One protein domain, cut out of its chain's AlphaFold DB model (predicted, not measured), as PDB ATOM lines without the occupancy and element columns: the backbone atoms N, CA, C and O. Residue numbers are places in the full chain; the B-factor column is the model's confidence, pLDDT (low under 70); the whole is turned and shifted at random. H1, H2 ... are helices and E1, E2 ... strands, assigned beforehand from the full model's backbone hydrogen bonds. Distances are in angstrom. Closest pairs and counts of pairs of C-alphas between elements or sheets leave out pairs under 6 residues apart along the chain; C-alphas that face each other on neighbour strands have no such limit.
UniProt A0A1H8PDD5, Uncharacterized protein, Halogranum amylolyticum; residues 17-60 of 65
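AT A GLANCE: This is residues 17 to 60 of the 65 residues of an uncharacterized protein of Halogranum amylolyticum (UniProt A0A1H8PDD5). With little regular structure, this is a small two-stranded hairpin, E1 and E2, with a short helix, H1, at its open end; the long unnamed stretch 41 to 60 loops back past the hairpin, then runs away to Val 60. The printed part has 44 residues, only 14 in named elements, in the order E1, E2, H1; the class is mixed and the sheet antiparallel. It is compact, with a radius of gyration of the C-alphas of 10.4 A and spans of 28 by 23 by 19 A.

IN THESE COORDINATES: E1, residues 20 to 23, is 9.8 A long from C-alpha 20 at (28.493, -32.668, 26.983). E2, residues 31 to 34, measures 10.5 A. H1, residues 35 to 40, measures 8.9 A and ends at C-alpha 40 (24.906, -44.990, 31.885).

HOW THE PARTS SIT: E1 and E2 form an antiparallel hairpin at 155 degrees; N 21 and O 33 are 2.8 A apart, within hydrogen-bond range. The closest C-alphas of E1 and H1, Ser 20 and Val 35, are 5.5 A apart. In H1 every O i to N i+4 pair is within hydrogen-bond range.

THE WHOLE: The farthest C-alphas, Cys 49 and Val 60, are 30.7 A apart. The printed part has no cut, and no link between named elements is long. In this model, residues 17 to 18 have pLDDT under 70.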
ATOM      1  N   ALA A  17      34.998 -32.630  33.566       50.91
ATOM      2  CA  ALA A  17      34.619 -31.227  33.733       50.91
ATOM      3  C   ALA A  17      34.117 -30.685  32.388       50.91
ATOM      4  O   ALA A  17      34.918 -30.382  31.511       50.91
ATOM      5  N   GLY A  18      32.791 -30.598  32.271       61.94
ATOM      6  CA  GLY A  18      32.046 -30.522  31.014       61.94
ATOM      7  C   GLY A  18      31.211 -31.798  30.895       61.94
ATOM      8  O   GLY A  18      31.759 -32.892  31.009       61.94
ATOM      9  N   ASP A  19      29.892 -31.672  30.797       76.38
ATOM     10  CA  ASP A  19      28.953 -32.800  30.789       76.38
ATOM     11  C   ASP A  19      28.560 -33.237  29.378       76.38
ATOM     12  O   ASP A  19      28.077 -34.358  29.211       76.38
ATOM     13  N   SER A  20      28.837 -32.407  28.371       78.25
ATOM     14  CA  SER A  20      28.493 -32.668  26.983       78.25
ATOM     15  C   SER A  20      29.695 -32.799  26.044       78.25
ATOM     16  O   SER A  20      30.729 -32.145  26.184       78.25
ATOM     17  N   LEU A  21      29.540 -33.691  25.067       82.00
ATOM     18  CA  LEU A  21      30.392 -33.837  23.899       82.00
ATOM     19  C   LEU A  21      29.682 -33.184  22.714       82.00
ATOM     20  O   LEU A  21      28.581 -33.597  22.350       82.00
ATOM     21  N   THR A  22      30.335 -32.211  22.088       83.19
ATOM     22  CA  THR A  22      29.893 -31.617  20.823       83.19
ATOM     23  C   THR A  22      30.598 -32.281  19.645       83.19
ATOM     24  O   THR A  22      31.814 -32.480  19.694       83.19
ATOM     25  N   TYR A  23      29.862 -32.603  18.584       77.12
ATOM     26  CA  TYR A  23      30.368 -33.311  17.405       77.12
ATOM     27  C   TYR A  23      29.584 -32.935  16.143       77.12
ATOM     28  O   TYR A  23      28.460 -32.442  16.223       77.12
ATOM     29  N   ASP A  24      30.155 -33.199  14.968       82.62
ATOM     30  CA  ASP A  24      29.447 -33.032  13.697       82.62
ATOM     31  C   ASP A  24      28.388 -34.131  13.541       82.62
ATOM     32  O   ASP A  24      28.681 -35.298  13.255       82.62
ATOM     33  N   CYS A  25      27.129 -33.763  13.768       80.75
ATOM     34  CA  CYS A  25      26.010 -34.683  13.649       80.75
ATOM     35  C   CYS A  25      25.568 -34.778  12.182       80.75
ATOM     36  O   CYS A  25      25.117 -33.775  11.622       80.75
ATOM     37  N   PRO A  26      25.565 -35.973  11.560       79.75
ATOM     38  CA  PRO A  26      25.157 -36.132  10.162       79.75
ATOM     39  C   PRO A  26      23.689 -35.754   9.894       79.75
ATOM     40  O   PRO A  26      23.319 -35.557   8.741       79.75
ATOM     41  N   ASN A  27      22.862 -35.650  10.940       81.69
ATOM     42  CA  ASN A  27      21.445 -35.298  10.839       81.69
ATOM     43  C   ASN A  27      21.143 -33.828  11.187       81.69
ATOM     44  O   ASN A  27      20.063 -33.355  10.844       81.69
ATOM     45  N   CYS A  28      22.056 -33.117  11.862       79.00
ATOM     46  CA  CYS A  28      21.794 -31.780  12.423       79.00
ATOM     47  C   CYS A  28      22.867 -30.730  12.109       79.00
ATOM     48  O   CYS A  28      22.713 -29.595  12.546       79.00
ATOM     49  N   GLU A  29      23.944 -31.093  11.403       74.56
ATOM     50  CA  GLU A  29      25.175 -30.296  11.226       74.56
ATOM     51  C   GLU A  29      25.992 -30.169  12.524       74.56
ATOM     52  O   GLU A  29      27.162 -30.531  12.541       74.56
ATOM     53  N   TYR A  30      25.351 -29.821  13.639       73.00
ATOM     54  CA  TYR A  30      25.943 -29.793  14.977       73.00
ATOM     55  C   TYR A  30      25.155 -30.704  15.917       73.00
ATOM     56  O   TYR A  30      23.926 -30.684  15.919       73.00
ATOM     57  N   GLY A  31      25.851 -31.542  16.679       79.19
ATOM     58  CA  GLY A  31      25.253 -32.412  17.682       79.19
ATOM     59  C   GLY A  31      25.907 -32.239  19.035       79.19
ATOM     60  O   GLY A  31      27.112 -32.013  19.141       79.19
ATOM     61  N   GLU A  32      25.095 -32.393  20.067       84.81
ATOM     62  CA  GLU A  32      25.518 -32.418  21.457       84.81
ATOM     63  C   GLU A  32      24.982 -33.692  22.114       84.81
ATOM     64  O   GLU A  32      23.875 -34.137  21.813       84.81
ATOM     65  N   VAL A  33      25.760 -34.312  22.997       86.38
ATOM     66  CA  VAL A  33      25.310 -35.459  23.797       86.38
ATOM     67  C   VAL A  33      25.963 -35.437  25.170       86.38
ATOM     68  O   VAL A  33      27.144 -35.120  25.289       86.38
ATOM     69  N   LEU A  34      25.217 -35.805  26.211       86.25
ATOM     70  CA  LEU A  34      25.779 -35.925  27.554       86.25
ATOM     71  C   LEU A  34      26.688 -37.156  27.651       86.25
ATOM     72  O   LEU A  34      26.258 -38.284  27.405       86.25
ATOM     73  N   VAL A  35      27.943 -36.950  28.051       81.75
ATOM     74  CA  VAL A  35      28.944 -38.026  28.145       81.75
ATOM     75  C   VAL A  35      28.554 -39.043  29.216       81.75
ATOM     76  O   VAL A  35      28.700 -40.244  29.009       81.75
ATOM     77  N   THR A  36      27.998 -38.584  30.338       81.38
ATOM     78  CA  THR A  36      27.472 -39.469  31.389       81.38
ATOM     79  C   THR A  36      26.316 -40.322  30.876       81.38
ATOM     80  O   THR A  36      26.297 -41.526  31.113       81.38
ATOM     81  N   ALA A  37      25.407 -39.743  30.083       81.56
ATOM     82  CA  ALA A  37      24.309 -40.489  29.482       81.56
ATOM     83  C   ALA A  37      24.821 -41.575  28.525       81.56
ATOM     84  O   ALA A  37      24.316 -42.686  28.578       81.56
ATOM     85  N   LEU A  38      25.863 -41.317  27.724       81.19
ATOM     86  CA  LEU A  38      26.476 -42.354  26.876       81.19
ATOM     87  C   LEU A  38      27.069 -43.528  27.669       81.19
ATOM     88  O   LEU A  38      27.154 -44.636  27.141       81.19
ATOM     89  N   ILE A  39      27.497 -43.297  28.912       77.62
ATOM     90  CA  ILE A  39      28.055 -44.335  29.788       77.62
ATOM     91  C   ILE A  39      26.937 -45.116  30.488       77.62
ATOM     92  O   ILE A  39      27.003 -46.341  30.588       77.62
ATOM     93  N   GLU A  40      25.923 -44.416  30.995       81.38
ATOM     94  CA  GLU A  40      24.906 -44.990  31.885       81.38
ATOM     95  C   GLU A  40      23.649 -45.468  31.149       81.38
ATOM     96  O   GLU A  40      22.940 -46.347  31.641       81.38
ATOM     97  N   GLN A  41      23.354 -44.893  29.983       85.19
ATOM     98  CA  GLN A  41      22.109 -45.096  29.253       85.19
ATOM     99  C   GLN A  41      22.417 -45.627  27.848       85.19
ATOM    100  O   GLN A  41      22.892 -44.882  26.990       85.19
ATOM    101  N   PRO A  42      22.105 -46.902  27.554       81.06
ATOM    102  CA  PRO A  42      22.382 -47.493  26.243       81.06
ATOM    103  C   PRO A  42      21.599 -46.816  25.111       81.06
ATOM    104  O   PRO A  42      21.926 -46.992  23.941       81.06
ATOM    105  N   GLU A  43      20.556 -46.064  25.464       86.06
ATOM    106  CA  GLU A  43      19.706 -45.335  24.537       86.06
ATOM    107  C   GLU A  43      20.107 -43.872  24.308       86.06
ATOM    108  O   GLU A  43      19.445 -43.190  23.524       86.06
ATOM    109  N   ALA A  44      21.181 -43.400  24.951       85.81
ATOM    110  CA  ALA A  44      21.660 -42.035  24.791       85.81
ATOM    111  C   ALA A  44      22.020 -41.714  23.331       85.81
ATOM    112  O   ALA A  44      22.591 -42.521  22.591       85.81
ATOM    113  N   GLY A  45      21.689 -40.494  22.921       88.19
ATOM    114  CA  GLY A  45      21.868 -40.008  21.562       88.19
ATOM    115  C   GLY A  45      21.958 -38.488  21.510       88.19
ATOM    116  O   GLY A  45      21.934 -37.827  22.546       88.19
ATOM    117  N   CYS A  46      22.062 -37.944  20.298       88.88
ATOM    118  CA  CYS A  46      22.089 -36.501  20.057       88.88
ATOM    119  C   CYS A  46      20.908 -35.811  20.748       88.88
ATOM    120  O   CYS A  46      19.767 -36.243  20.570       88.88
ATOM    121  N   LEU A  47      21.163 -34.720  21.465       86.88
ATOM    122  CA  LEU A  47      20.128 -33.933  22.130       86.88
ATOM    123  C   LEU A  47      19.143 -33.304  21.128       86.88
ATOM    124  O   LEU A  47      17.971 -33.146  21.460       86.88
ATOM    125  N   ASP A  48      19.582 -33.018  19.899       86.25
ATOM    126  CA  ASP A  48      18.745 -32.379  18.877       86.25
ATOM    127  C   ASP A  48      17.869 -33.359  18.083       86.25
ATOM    128  O   ASP A  48      16.695 -33.085  17.837       86.25
ATOM    129  N   CYS A  49      18.413 -34.506  17.654       89.31
ATOM    130  CA  CYS A  49      17.687 -35.453  16.784       89.31
ATOM    131  C   CYS A  49      17.488 -36.852  17.363       89.31
ATOM    132  O   CYS A  49      16.910 -37.706  16.688       89.31
ATOM    133  N   GLY A  50      18.001 -37.131  18.562       88.25
ATOM    134  CA  GLY A  50      17.873 -38.434  19.220       88.25
ATOM    135  C   GLY A  50      18.618 -39.579  18.531       88.25
ATOM    136  O   GLY A  50      18.451 -40.735  18.907       88.25
ATOM    137  N   THR A  51      19.434 -39.297  17.511       87.75
ATOM    138  CA  THR A  51      20.226 -40.341  16.848       87.75
ATOM    139  C   THR A  51      21.236 -40.912  17.834       87.75
ATOM    140  O   THR A  51      21.891 -40.159  18.549       87.75
ATOM    141  N   GLN A  52      21.359 -42.233  17.889       87.88
ATOM    142  CA  GLN A  52      22.254 -42.912  18.821       87.88
ATOM    143  C   GLN A  52      23.645 -43.066  18.215       87.88
ATOM    144  O   GLN A  52      23.787 -43.392  17.033       87.88
ATOM    145  N   TYR A  53      24.672 -42.865  19.038       74.00
ATOM    146  CA  TYR A  53      26.066 -42.937  18.617       74.00
ATOM    147  C   TYR A  53      26.861 -43.815  19.573       74.00
ATOM    148  O   TYR A  53      26.584 -43.876  20.768       74.00
ATOM    149  N   ARG A  54      27.880 -44.487  19.037       76.56
ATOM    150  CA  ARG A  54      28.860 -45.212  19.840       76.56
ATOM    151  C   ARG A  54      30.109 -44.355  19.968       76.56
ATOM    152  O   ARG A  54      30.773 -44.098  18.969       76.56
ATOM    153  N   LEU A  55      30.426 -43.949  21.192       75.56
ATOM    154  CA  LEU A  55      31.706 -43.334  21.513       75.56
ATOM    155  C   LEU A  55      32.734 -44.443  21.762       75.56
ATOM    156  O   LEU A  55      32.547 -45.273  22.651       75.56
ATOM    157  N   THR A  56      33.812 -44.455  20.983       76.00
ATOM    158  CA  THR A  56      34.978 -45.308  21.235       76.00
ATOM    159  C   THR A  56      36.107 -44.416  21.729       76.00
ATOM    160  O   THR A  56      36.456 -43.446  21.065       76.00
ATOM    161  N   VAL A  57      36.667 -44.736  22.894       76.19
ATOM    162  CA  VAL A  57      37.876 -44.084  23.401       76.19
ATOM    163  C   VAL A  57      39.047 -44.990  23.071       76.19
ATOM    164  O   VAL A  57      39.157 -46.089  23.613       76.19
ATOM    165  N   GLU A  58      39.900 -44.542  22.159       79.19
ATOM    166  CA  GLU A  58      41.130 -45.248  21.826       79.19
ATOM    167  C   GLU A  58      42.277 -44.661  22.655       79.19
ATOM    168  O   GLU A  58      42.453 -43.437  22.674       79.19
ATOM    169  N   PRO A  59      43.052 -45.493  23.368       75.25
ATOM    170  CA  PRO A  59      44.260 -45.015  24.009       75.25
ATOM    171  C   PRO A  59      45.228 -44.557  22.920       75.25
ATOM    172  O   PRO A  59      45.525 -45.295  21.980       75.25
ATOM    173  N   VAL A  60      45.749 -43.343  23.058       76.00
ATOM    174  CA  VAL A  60      46.934 -42.939  22.304       76.00
ATOM    175  C   VAL A  60      48.079 -43.713  22.950       76.00
ATOM    176  O   VAL A  60      48.415 -43.437  24.098       76.00
TER     177      VAL A  60